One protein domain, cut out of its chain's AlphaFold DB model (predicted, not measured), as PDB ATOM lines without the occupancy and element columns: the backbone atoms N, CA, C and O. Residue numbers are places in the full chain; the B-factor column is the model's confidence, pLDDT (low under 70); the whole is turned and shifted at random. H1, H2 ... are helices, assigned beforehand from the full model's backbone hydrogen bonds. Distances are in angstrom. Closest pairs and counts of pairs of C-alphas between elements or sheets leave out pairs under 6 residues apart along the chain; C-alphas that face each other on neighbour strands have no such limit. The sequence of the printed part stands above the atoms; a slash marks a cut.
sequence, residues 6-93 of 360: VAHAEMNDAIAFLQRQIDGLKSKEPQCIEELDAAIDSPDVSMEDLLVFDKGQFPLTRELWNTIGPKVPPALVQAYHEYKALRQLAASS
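This is residues 6 to 93 of the 360 residues of an uncharacterized protein of Aphanomyces astaci (UniProt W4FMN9). Four helices make an open frame round short H3: H2 bridges long H1 and H5, and H4 crosses H1 near its beginning. The printed part has 88 residues with five named helices, H1 to H5, all helix. It is only just compact, close to loose, with radius of gyration of the C-alphas 14.3 A, spanning 47 by 29 by 20 A.

H1, residues 6 to 27, touches H2, residues 30 to 41, with residues 21 to 25 alone, at a steep tilt of 66 degrees. H3, residues 47 to 51, is close to but not clearly touching H2. H4, residues 59 to 68, touches residues 7 to 14 of H1 alone, about perpendicular at 88 degrees. H5, residues 74 to 93, touches H2; the closest C-alphas, 41 and 84, are 7.1 A apart. In each helix every O i to N i+4 pair is within hydrogen-bond range.

H1 runs 31.5 A from C-alpha 6 at (-47.035, -4.717, 7.079); H5 runs 28.5 A to C-alpha 93 at (-61.444, -43.927, -13.561).

The printed part has no cut, and no printed residue is under 70 in pLDDT.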
ATOM      1  N   VAL A   6     -46.189  -3.883   7.947       85.38
ATOM      2  CA  VAL A   6     -47.035  -4.717   7.079       85.38
ATOM      3  C   VAL A   6     -46.476  -6.136   6.942       85.38
ATOM      4  O   VAL A   6     -47.220  -7.085   7.150       85.38
ATOM      5  N   ALA A   7     -45.172  -6.298   6.679       84.00
ATOM      6  CA  ALA A   7     -44.553  -7.625   6.585       84.00
ATOM      7  C   ALA A   7     -44.626  -8.398   7.912       84.00
ATOM      8  O   ALA A   7     -44.808  -9.610   7.915       84.00
ATOM      9  N   HIS A   8     -44.519  -7.701   9.048       85.19
ATOM     10  CA  HIS A   8     -44.660  -8.327  10.363       85.19
ATOM     11  C   HIS A   8     -46.113  -8.726  10.672       85.19
ATOM     12  O   HIS A   8     -46.335  -9.738  11.335       85.19
ATOM     13  N   ALA A   9     -47.102  -7.953  10.215       88.56
ATOM     14  CA  ALA A   9     -48.510  -8.326  10.335       88.56
ATOM     15  C   ALA A   9     -48.822  -9.565   9.480       88.56
ATOM     16  O   ALA A   9     -49.286 -10.561  10.021       88.56
ATOM     17  N   GLU A  10     -48.445  -9.549   8.196       91.06
ATOM     18  CA  GLU A  10     -48.640 -10.687   7.286       91.06
ATOM     19  C   GLU A  10     -47.968 -11.965   7.816       91.06
ATOM     20  O   GLU A  10     -48.577 -13.029   7.808       91.06
ATOM     21  N   MET A  11     -46.748 -11.863   8.355       88.12
ATOM     22  CA  MET A  11     -46.048 -13.006   8.947       88.12
ATOM     23  C   MET A  11     -46.755 -13.553  10.201       88.12
ATOM     24  O   MET A  11     -46.756 -14.763  10.414       88.12
ATOM     25  N   ASN A  12     -47.379 -12.701  11.021       89.94
ATOM     26  CA  ASN A  12     -48.188 -13.159  12.157       89.94
ATOM     27  C   ASN A  12     -49.465 -13.873  11.685       89.94
ATOM     28  O   ASN A  12     -49.808 -14.920  12.234       89.94
ATOM     29  N   ASP A  13     -50.136 -13.342  10.660       91.25
ATOM     30  CA  ASP A  13     -51.327 -13.960  10.063       91.25
ATOM     31  C   ASP A  13     -50.979 -15.318   9.422       91.25
ATOM     32  O   ASP A  13     -51.696 -16.301   9.606       91.25
ATOM     33  N   ALA A  14     -49.825 -15.404   8.757       89.12
ATOM     34  CA  ALA A  14     -49.265 -16.626   8.184       89.12
ATOM     35  C   ALA A  14     -48.947 -17.688   9.260       89.12
ATOM     36  O   ALA A  14     -49.268 -18.867   9.095       89.12
ATOM     37  N   ILE A  15     -48.376 -17.279  10.401       89.62
ATOM     38  CA  ILE A  15     -48.141 -18.162  11.558       89.62
ATOM     39  C   ILE A  15     -49.469 -18.664  12.143       89.62
ATOM     40  O   ILE A  15     -49.604 -19.861  12.397       89.62
ATOM     41  N   ALA A  16     -50.457 -17.783  12.327       90.75
ATOM     42  CA  ALA A  16     -51.774 -18.156  12.844       90.75
ATOM     43  C   ALA A  16     -52.520 -19.111  11.891       90.75
ATOM     44  O   ALA A  16     -53.159 -20.066  12.341       90.75
ATOM     45  N   PHE A  17     -52.390 -18.903  10.577       90.44
ATOM     46  CA  PHE A  17     -52.909 -19.809   9.554       90.44
ATOM     47  C   PHE A  17     -52.271 -21.203   9.651       90.44
ATOM     48  O   PHE A  17     -53.001 -22.192   9.735       90.44
ATOM     49  N   LEU A  18     -50.935 -21.298   9.723       88.25
ATOM     50  CA  LEU A  18     -50.251 -22.587   9.895       88.25
ATOM     51  C   LEU A  18     -50.646 -23.286  11.196       88.25
ATOM     52  O   LEU A  18     -50.860 -24.493  11.186       88.25
ATOM     53  N   GLN A  19     -50.769 -22.556  12.306       91.19
ATOM     54  CA  GLN A  19     -51.210 -23.129  13.582       91.19
ATOM     55  C   GLN A  19     -52.612 -23.739  13.459       91.19
ATOM     56  O   GLN A  19     -52.801 -24.895  13.834       91.19
ATOM     57  N   ARG A  20     -53.560 -23.021  12.839       90.50
ATOM     58  CA  ARG A  20     -54.906 -23.542  12.567       90.50
ATOM     59  C   ARG A  20     -54.878 -24.792  11.681       90.50
ATOM     60  O   ARG A  20     -55.551 -25.760  12.012       90.50
ATOM     61  N   GLN A  21     -54.101 -24.792  10.595       88.31
ATOM     62  CA  GLN A  21     -53.967 -25.959   9.710       88.31
ATOM     63  C   GLN A  21     -53.366 -27.164  10.450       88.31
ATOM     64  O   GLN A  21     -53.893 -28.270  10.384       88.31
ATOM     65  N   ILE A  22     -52.300 -26.952  11.223       90.25
ATOM     66  CA  ILE A  22     -51.649 -27.999  12.017       90.25
ATOM     67  C   ILE A  22     -52.621 -28.599  13.042       90.25
ATOM     68  O   ILE A  22     -52.662 -29.819  13.203       90.25
ATOM     69  N   ASP A  23     -53.405 -27.777  13.738       91.75
ATOM     70  CA  ASP A  23     -54.329 -28.261  14.765       91.75
ATOM     71  C   ASP A  23     -55.599 -28.898  14.162       91.75
ATOM     72  O   ASP A  23     -56.076 -29.908  14.690       91.75
ATOM     73  N   GLY A  24     -56.073 -28.419  13.006       90.06
ATOM     74  CA  GLY A  24     -57.100 -29.084  12.191       90.06
ATOM     75  C   GLY A  24     -56.657 -30.476  11.720       90.06
ATOM     76  O   GLY A  24     -57.351 -31.467  11.947       90.06
ATOM     77  N   LEU A  25     -55.441 -30.599  11.178       88.88
ATOM     78  CA  LEU A  25     -54.880 -31.887  10.749       88.88
ATOM     79  C   LEU A  25     -54.626 -32.846  11.927       88.88
ATOM     80  O   LEU A  25     -54.934 -34.035  11.824       88.88
ATOM     81  N   LYS A  26     -54.128 -32.356  13.073       91.88
ATOM     82  CA  LYS A  26     -53.965 -33.170  14.299       91.88
ATOM     83  C   LYS A  26     -55.297 -33.687  14.840       91.88
ATOM     84  O   LYS A  26     -55.372 -34.833  15.277       91.88
ATOM     85  N   SER A  27     -56.328 -32.840  14.844       92.25
ATOM     86  CA  SER A  27     -57.677 -33.201  15.299       92.25
ATOM     87  C   SER A  27     -58.469 -34.008  14.264       92.25
ATOM     88  O   SER A  27     -59.526 -34.542  14.599       92.25
ATOM     89  N   LYS A  28     -57.931 -34.162  13.042       89.75
ATOM     90  CA  LYS A  28     -58.587 -34.778  11.879       89.75
ATOM     91  C   LYS A  28     -59.915 -34.093  11.543       89.75
ATOM     92  O   LYS A  28     -60.899 -34.756  11.219       89.75
ATOM     93  N   GLU A  29     -59.939 -32.767  11.651       91.81
ATOM     94  CA  GLU A  29     -61.096 -31.949  11.305       91.81
ATOM     95  C   GLU A  29     -61.441 -32.154   9.816       91.81
ATOM     96  O   GLU A  29     -60.603 -31.863   8.957       91.81
ATOM     97  N   PRO A  30     -62.650 -32.651   9.478       87.00
ATOM     98  CA  PRO A  30     -62.978 -33.033   8.106       87.00
ATOM     99  C   PRO A  30     -62.915 -31.838   7.157       87.00
ATOM    100  O   PRO A  30     -62.372 -31.967   6.068       87.00
ATOM    101  N   GLN A  31     -63.346 -30.653   7.603       88.06
ATOM    102  CA  GLN A  31     -63.265 -29.428   6.809       88.06
ATOM    103  C   GLN A  31     -61.814 -29.056   6.450       88.06
ATOM    104  O   GLN A  31     -61.552 -28.660   5.322       88.06
ATOM    105  N   CYS A  32     -60.858 -29.213   7.373       85.31
ATOM    106  CA  CYS A  32     -59.441 -28.934   7.107       85.31
ATOM    107  C   CYS A  32     -58.854 -29.923   6.082       85.31
ATOM    108  O   CYS A  32     -58.090 -29.527   5.203       85.31
ATOM    109  N   ILE A  33     -59.264 -31.195   6.153       86.56
ATOM    110  CA  ILE A  33     -58.867 -32.229   5.189       86.56
ATOM    111  C   ILE A  33     -59.502 -31.960   3.814       86.56
ATOM    112  O   ILE A  33     -58.795 -31.996   2.814       86.56
ATOM    113  N   GLU A  34     -60.796 -31.631   3.753       88.44
ATOM    114  CA  GLU A  34     -61.514 -31.287   2.515       88.44
ATOM    115  C   GLU A  34     -60.956 -30.020   1.842       88.44
ATOM    116  O   GLU A  34     -60.804 -29.989   0.621       88.44
ATOM    117  N   GLU A  35     -60.604 -28.988   2.618       87.56
ATOM    118  CA  GLU A  35     -59.954 -27.767   2.117       87.56
ATOM    119  C   GLU A  35     -58.561 -28.067   1.527       87.56
ATOM    120  O   GLU A  35     -58.231 -27.567   0.448       87.56
ATOM    121  N   LEU A  36     -57.764 -28.920   2.187       85.62
ATOM    122  CA  LEU A  36     -56.458 -29.363   1.685       85.62
ATOM    123  C   LEU A  36     -56.598 -30.207   0.407       85.62
ATOM    124  O   LEU A  36     -55.896 -29.971  -0.576       85.62
ATOM    125  N   ASP A  37     -57.537 -31.149   0.397       87.38
ATOM    126  CA  ASP A  37     -57.847 -32.003  -0.747       87.38
ATOM    127  C   ASP A  37     -58.301 -31.175  -1.963       87.38
ATOM    128  O   ASP A  37     -57.843 -31.420  -3.083       87.38
ATOM    129  N   ALA A  38     -59.147 -30.162  -1.765       87.62
ATOM    130  CA  ALA A  38     -59.561 -29.244  -2.826       87.62
ATOM    131  C   ALA A  38     -58.391 -28.386  -3.345       87.62
ATOM    132  O   ALA A  38     -58.280 -28.146  -4.552       87.62
ATOM    133  N   ALA A  39     -57.487 -27.953  -2.458       86.12
ATOM    134  CA  ALA A  39     -56.288 -27.212  -2.842       86.12
ATOM    135  C   ALA A  39     -55.305 -28.068  -3.664       86.12
ATOM    136  O   ALA A  39     -54.710 -27.560  -4.614       86.12
ATOM    137  N   ILE A  40     -55.169 -29.365  -3.362       87.00
ATOM    138  CA  ILE A  40     -54.310 -30.280  -4.131       87.00
ATOM    139  C   ILE A  40     -54.879 -30.551  -5.531       87.00
ATOM    140  O   ILE A  40     -54.106 -30.585  -6.493       87.00
ATOM    141  N   ASP A  41     -56.200 -30.699  -5.685       85.75
ATOM    142  CA  ASP A  41     -56.827 -30.913  -7.002       85.75
ATOM    143  C   ASP A  41     -56.791 -29.670  -7.901       85.75
ATOM    144  O   ASP A  41     -56.765 -29.803  -9.128       85.75
ATOM    145  N   SER A  42     -56.740 -28.468  -7.318       85.19
ATOM    146  CA  SER A  42     -56.671 -27.218  -8.078       85.19
ATOM    147  C   SER A  42     -55.461 -27.204  -9.029       85.19
ATOM    148  O   SER A  42     -54.326 -27.393  -8.580       85.19
ATOM    149  N   PRO A  43     -55.640 -26.967 -10.345       77.75
ATOM    150  CA  PRO A  43     -54.526 -26.934 -11.295       77.75
ATOM    151  C   PRO A  43     -53.597 -25.732 -11.069       77.75
ATOM    152  O   PRO A  43     -52.421 -25.805 -11.414       77.75
ATOM    153  N   ASP A  44     -54.116 -24.661 -10.462       79.38
ATOM    154  CA  ASP A  44     -53.421 -23.383 -10.289       79.38
ATOM    155  C   ASP A  44     -52.537 -23.333  -9.026       79.38
ATOM    156  O   ASP A  44     -51.726 -22.420  -8.875       79.38
ATOM    157  N   VAL A  45     -52.670 -24.312  -8.120       82.94
ATOM    158  CA  VAL A  45     -51.912 -24.387  -6.859       82.94
ATOM    159  C   VAL A  45     -50.649 -25.237  -7.041       82.94
ATOM    160  O   VAL A  45     -50.714 -26.439  -7.344       82.94
ATOM    161  N   SER A  46     -49.482 -24.616  -6.830       84.25
ATOM    162  CA  SER A  46     -48.187 -25.309  -6.825       84.25
ATOM    163  C   SER A  46     -47.943 -26.052  -5.506       84.25
ATOM    164  O   SER A  46     -48.546 -25.743  -4.478       84.25
ATOM    165  N   MET A  47     -47.027 -27.027  -5.507       85.00
ATOM    166  CA  MET A  47     -46.656 -27.720  -4.267       85.00
ATOM    167  C   MET A  47     -46.071 -26.745  -3.244       85.00
ATOM    168  O   MET A  47     -46.306 -26.866  -2.047       85.00
ATOM    169  N   GLU A  48     -45.305 -25.762  -3.699       83.44
ATOM    170  CA  GLU A  48     -44.693 -24.774  -2.829       83.44
ATOM    171  C   GLU A  48     -45.724 -23.773  -2.280       83.44
ATOM    172  O   GLU A  48     -45.487 -23.194  -1.226       83.44
ATOM    173  N   ASP A  49     -46.874 -23.590  -2.936       84.94
ATOM    174  CA  ASP A  49     -47.999 -22.826  -2.379       84.94
ATOM    175  C   ASP A  49     -48.753 -23.612  -1.286       84.94
ATOM    176  O   ASP A  49     -49.289 -23.011  -0.359       84.94
ATOM    177  N   LEU A  50     -48.715 -24.950  -1.335       82.69
ATOM    178  CA  LEU A  50     -49.212 -25.845  -0.279       82.69
ATOM    179  C   LEU A  50     -48.231 -26.008   0.897       82.69
ATOM    180  O   LEU A  50     -48.650 -26.013   2.050       82.69
ATOM    181  N   LEU A  51     -46.933 -26.175   0.618       78.19
ATOM    182  CA  LEU A  51     -45.908 -26.511   1.622       78.19
ATOM    183  C   LEU A  51     -45.244 -25.298   2.279       78.19
ATOM    184  O   LEU A  51     -44.715 -25.425   3.383       78.19
ATOM    185  N   VAL A  52     -45.201 -24.157   1.588       78.75
ATOM    186  CA  VAL A  52     -44.647 -22.911   2.128       78.75
ATOM    187  C   VAL A  52     -45.803 -22.004   2.512       78.75
ATOM    188  O   VAL A  52     -46.150 -21.937   3.683       78.75
ATOM    189  N   PHE A  53     -46.384 -21.329   1.520       81.25
ATOM    190  CA  PHE A  53     -47.537 -20.442   1.641       81.25
ATOM    191  C   PHE A  53     -48.077 -20.130   0.248       81.25
ATOM    192  O   PHE A  53     -47.289 -19.891  -0.669       81.25
ATOM    193  N   ASP A  54     -49.395 -20.012   0.107       84.12
ATOM    194  CA  ASP A  54     -50.006 -19.479  -1.106       84.12
ATOM    195  C   ASP A  54     -49.478 -18.063  -1.379       84.12
ATOM    196  O   ASP A  54     -49.699 -17.127  -0.604       84.12
ATOM    197  N   LYS A  55     -48.776 -17.906  -2.507       83.38
ATOM    198  CA  LYS A  55     -48.237 -16.624  -2.972       83.38
ATOM    199  C   LYS A  55     -49.317 -15.545  -3.149       83.38
ATOM    200  O   LYS A  55     -48.992 -14.361  -3.079       83.38
ATOM    201  N   GLY A  56     -50.570 -15.932  -3.395       84.19
ATOM    202  CA  GLY A  56     -51.718 -15.030  -3.473       84.19
ATOM    203  C   GLY A  56     -52.184 -14.503  -2.111       84.19
ATOM    204  O   GLY A  56     -52.647 -13.366  -2.041       84.19
ATOM    205  N   GLN A  57     -52.028 -15.288  -1.040       86.38
ATOM    206  CA  GLN A  57     -52.434 -14.916   0.324       86.38
ATOM    207  C   GLN A  57     -51.307 -14.254   1.126       86.38
ATOM    208  O   GLN A  57     -51.554 -13.254   1.798       86.38
ATOM    209  N   PHE A  58     -50.076 -14.767   1.033       89.44
ATOM    210  CA  PHE A  58     -48.936 -14.319   1.846       89.44
ATOM    211  C   PHE A  58     -47.709 -13.961   0.978       89.44
ATOM    212  O   PHE A  58     -46.673 -14.637   1.037       89.44
ATOM    213  N   PRO A  59     -47.798 -12.923   0.123       89.62
ATOM    214  CA  PRO A  59     -46.762 -12.602  -0.858       89.62
ATOM    215  C   PRO A  59     -45.417 -12.186  -0.238       89.62
ATOM    216  O   PRO A  59     -44.373 -12.587  -0.757       89.62
ATOM    217  N   LEU A  60     -45.408 -11.420   0.861       88.44
ATOM    218  CA  LEU A  60     -44.169 -10.977   1.519       88.44
ATOM    219  C   LEU A  60     -43.499 -12.135   2.267       88.44
ATOM    220  O   LEU A  60     -42.276 -12.271   2.257       88.44
ATOM    221  N   THR A  61     -44.305 -13.002   2.877       88.19
ATOM    222  CA  THR A  61     -43.849 -14.209   3.576       88.19
ATOM    223  C   THR A  61     -43.273 -15.218   2.580       88.19
ATOM    224  O   THR A  61     -42.230 -15.826   2.830       88.19
ATOM    225  N   ARG A  62     -43.881 -15.328   1.392       89.56
ATOM    226  CA  ARG A  62     -43.370 -16.131   0.275       89.56
ATOM    227  C   ARG A  62     -42.043 -15.602  -0.275       89.56
ATOM    228  O   ARG A  62     -41.140 -16.389  -0.548       89.56
ATOM    229  N   GLU A  63     -41.893 -14.284  -0.411       88.81
ATOM    230  CA  GLU A  63     -40.629 -13.649  -0.819       88.81
ATOM    231  C   GLU A  63     -39.522 -13.834   0.239       88.81
ATOM    232  O   GLU A  63     -38.372 -14.131  -0.103       88.81
ATOM    233  N   LEU A  64     -39.871 -13.751   1.528       87.44
ATOM    234  CA  LEU A  64     -38.963 -14.081   2.627       87.44
ATOM    235  C   LEU A  64     -38.499 -15.543   2.544       87.44
ATOM    236  O   LEU A  64     -37.300 -15.806   2.610       87.44
ATOM    237  N   TRP A  65     -39.407 -16.496   2.321       87.69
ATOM    238  CA  TRP A  65     -39.010 -17.896   2.140       87.69
ATOM    239  C   TRP A  65     -38.095 -18.094   0.929       87.69
ATOM    240  O   TRP A  65     -37.093 -18.794   1.022       87.69
ATOM    241  N   ASN A  66     -38.362 -17.430  -0.195       87.56
ATOM    242  CA  ASN A  66     -37.497 -17.528  -1.375       87.56
ATOM    243  C   ASN A  66     -36.084 -16.951  -1.148       87.56
ATOM    244  O   ASN A  66     -35.179 -17.253  -1.924       87.56
ATOM    245  N   THR A  67     -35.883 -16.126  -0.111       88.69
ATOM    246  CA  THR A  67     -34.583 -15.516   0.218       88.69
ATOM    247  C   THR A  67     -33.845 -16.179   1.384       88.69
ATOM    248  O   THR A  67     -32.616 -16.152   1.380       88.69
ATOM    249  N   ILE A  68     -34.544 -16.766   2.365       89.44
ATOM    250  CA  ILE A  68     -33.922 -17.398   3.551       89.44
ATOM    251  C   ILE A  68     -34.460 -18.794   3.909       89.44
ATOM    252  O   ILE A  68     -33.943 -19.426   4.829       89.44
ATOM    253  N   GLY A  69     -35.518 -19.257   3.247       85.38
ATOM    254  CA  GLY A  69     -36.164 -20.534   3.532       85.38
ATOM    255  C   GLY A  69     -35.385 -21.730   2.971       85.38
ATOM    256  O   GLY A  69     -34.639 -21.592   1.996       85.38
ATOM    257  N   PRO A  70     -35.546 -22.927   3.561       88.06
ATOM    258  CA  PRO A  70     -34.967 -24.140   3.008       88.06
ATOM    259  C   PRO A  70     -35.557 -24.446   1.624       88.06
ATOM    260  O   PRO A  70     -36.752 -24.272   1.367       88.06
ATOM    261  N   LYS A  71     -34.706 -24.942   0.720       88.25
ATOM    262  CA  LYS A  71     -35.151 -25.466  -0.576       88.25
ATOM    263  C   LYS A  71     -35.971 -26.731  -0.345       88.25
ATOM    264  O   LYS A  71     -35.540 -27.606   0.404       88.25
ATOM    265  N   VAL A  72     -37.112 -26.848  -1.018       86.94
ATOM    266  CA  VAL A  72     -37.913 -28.076  -0.973       86.94
ATOM    267  C   VAL A  72     -37.125 -29.207  -1.657       86.94
ATOM    268  O   VAL A  72     -36.664 -29.014  -2.785       86.94
ATOM    269  N   PRO A  73     -36.928 -30.370  -1.005       90.69
ATOM    270  CA  PRO A  73     -36.237 -31.508  -1.605       90.69
ATOM    271  C   PRO A  73     -36.876 -31.948  -2.934       90.69
ATOM    272  O   PRO A  73     -38.091 -32.152  -2.977       90.69
ATOM    273  N   PRO A  74     -36.093 -32.185  -4.007       88.38
ATOM    274  CA  PRO A  74     -36.639 -32.545  -5.321       88.38
ATOM    275  C   PRO A  74     -37.410 -33.876  -5.313       88.38
ATOM    276  O   PRO A  74     -38.352 -34.036  -6.082       88.38
ATOM    277  N   ALA A  75     -37.076 -34.796  -4.403       91.81
ATOM    278  CA  ALA A  75     -37.831 -36.033  -4.201       91.81
ATOM    279  C   ALA A  75     -39.277 -35.780  -3.720       91.81
ATOM    280  O   ALA A  75     -40.186 -36.498  -4.125       91.81
ATOM    281  N   LEU A  76     -39.515 -34.740  -2.907       89.12
ATOM    282  CA  LEU A  76     -40.873 -34.357  -2.496       89.12
ATOM    283  C   LEU A  76     -41.646 -33.708  -3.650       89.12
ATOM    284  O   LEU A  76     -42.826 -34.003  -3.818       89.12
ATOM    285  N   VAL A  77     -40.970 -32.906  -4.486       88.50
ATOM    286  CA  VAL A  77     -41.550 -32.337  -5.720       88.50
ATOM    287  C   VAL A  77     -42.057 -33.458  -6.634       88.50
ATOM    288  O   VAL A  77     -43.200 -33.425  -7.087       88.50
ATOM    289  N   GLN A  78     -41.232 -34.483  -6.861       90.19
ATOM    290  CA  GLN A  78     -41.595 -35.654  -7.665       90.19
ATOM    291  C   GLN A  78     -42.772 -36.422  -7.048       90.19
ATOM    292  O   GLN A  78     -43.785 -36.605  -7.720       90.19
ATOM    293  N   ALA A  79     -42.694 -36.766  -5.759       90.69
ATOM    294  CA  ALA A  79     -43.753 -37.494  -5.058       90.69
ATOM    295  C   ALA A  79     -45.110 -36.759  -5.077       90.69
ATOM    296  O   ALA A  79     -46.152 -37.395  -5.227       90.69
ATOM    297  N   TYR A  80     -45.122 -35.424  -4.976       89.69
ATOM    298  CA  TYR A  80     -46.351 -34.634  -5.097       89.69
ATOM    299  C   TYR A  80     -46.943 -34.676  -6.511       89.69
ATOM    300  O   TYR A  80     -48.155 -34.837  -6.666       89.69
ATOM    301  N   HIS A  81     -46.116 -34.560  -7.554       89.81
ATOM    302  CA  HIS A  81     -46.598 -34.662  -8.934       89.81
ATOM    303  C   HIS A  81     -47.112 -36.068  -9.264       89.81
ATOM    304  O   HIS A  81     -48.154 -36.191  -9.908       89.81
ATOM    305  N   GLU A  82     -46.442 -37.116  -8.779       91.25
ATOM    306  CA  GLU A  82     -46.909 -38.502  -8.883       91.25
ATOM    307  C   GLU A  82     -48.245 -38.700  -8.156       91.25
ATOM    308  O   GLU A  82     -49.190 -39.224  -8.743       91.25
ATOM    309  N   TYR A  83     -48.373 -38.204  -6.920       89.81
ATOM    310  CA  TYR A  83     -49.628 -38.236  -6.165       89.81
ATOM    311  C   TYR A  83     -50.767 -37.518  -6.905       89.81
ATOM    312  O   TYR A  83     -51.850 -38.080  -7.071       89.81
ATOM    313  N   LYS A  84     -50.521 -36.304  -7.415       89.44
ATOM    314  CA  LYS A  84     -51.513 -35.516  -8.164       89.44
ATOM    315  C   LYS A  84     -51.924 -36.211  -9.467       89.44
ATOM    316  O   LYS A  84     -53.112 -36.243  -9.786       89.44
ATOM    317  N   ALA A  85     -50.985 -36.838 -10.178       89.69
ATOM    318  CA  ALA A  85     -51.277 -37.640 -11.366       89.69
ATOM    319  C   ALA A  85     -52.108 -38.894 -11.032       89.69
ATOM    320  O   ALA A  85     -53.103 -39.164 -11.703       89.69
ATOM    321  N   LEU A  86     -51.764 -39.626  -9.966       89.81
ATOM    322  CA  LEU A  86     -52.543 -40.775  -9.488       89.81
ATOM    323  C   LEU A  86     -53.964 -40.373  -9.072       89.81
ATOM    324  O   LEU A  86     -54.912 -41.093  -9.377       89.81
ATOM    325  N   ARG A  87     -54.130 -39.211  -8.429       87.31
ATOM    326  CA  ARG A  87     -55.439 -38.687  -8.014       87.31
ATOM    327  C   ARG A  87     -56.304 -38.277  -9.209       87.31
ATOM    328  O   ARG A  87     -57.482 -38.624  -9.247       87.31
ATOM    329  N   GLN A  88     -55.713 -37.650 -10.227       87.00
ATOM    330  CA  GLN A  88     -56.389 -37.357 -11.499       87.00
ATOM    331  C   GLN A  88     -56.789 -38.633 -12.253       87.00
ATOM    332  O   GLN A  88     -57.913 -38.724 -12.749       87.00
ATOM    333  N   LEU A  89     -55.914 -39.645 -12.295       87.56
ATOM    334  CA  LEU A  89     -56.241 -40.956 -12.863       87.56
ATOM    335  C   LEU A  89     -57.403 -41.608 -12.104       87.56
ATOM    336  O   LEU A  89     -58.381 -42.001 -12.737       87.56
ATOM    337  N   ALA A  90     -57.353 -41.637 -10.768       86.25
ATOM    338  CA  ALA A  90     -58.423 -42.164  -9.925       86.25
ATOM    339  C   ALA A  90     -59.763 -41.458 -10.199       86.25
ATOM    340  O   ALA A  90     -60.751 -42.135 -10.484       86.25
ATOM    341  N   ALA A  91     -59.776 -40.120 -10.227       84.19
ATOM    342  CA  ALA A  91     -60.956 -39.316 -10.548       84.19
ATOM    343  C   ALA A  91     -61.504 -39.592 -11.963       84.19
ATOM    344  O   ALA A  91     -62.715 -39.676 -12.142       84.19
ATOM    345  N   SER A  92     -60.632 -39.796 -12.958       80.50
ATOM    346  CA  SER A  92     -61.038 -40.159 -14.327       80.50
ATOM    347  C   SER A  92     -61.517 -41.611 -14.477       80.50
ATOM    348  O   SER A  92     -62.265 -41.920 -15.401       80.50
ATOM    349  N   SER A  93     -61.093 -42.499 -13.571       75.19
ATOM    350  CA  SER A  93     -61.444 -43.927 -13.561       75.19
ATOM    351  C   SER A  93     -62.657 -44.260 -12.689       75.19
ATOM    352  O   SER A  93     -63.146 -45.389 -12.731       75.19
TER     353      SER A  93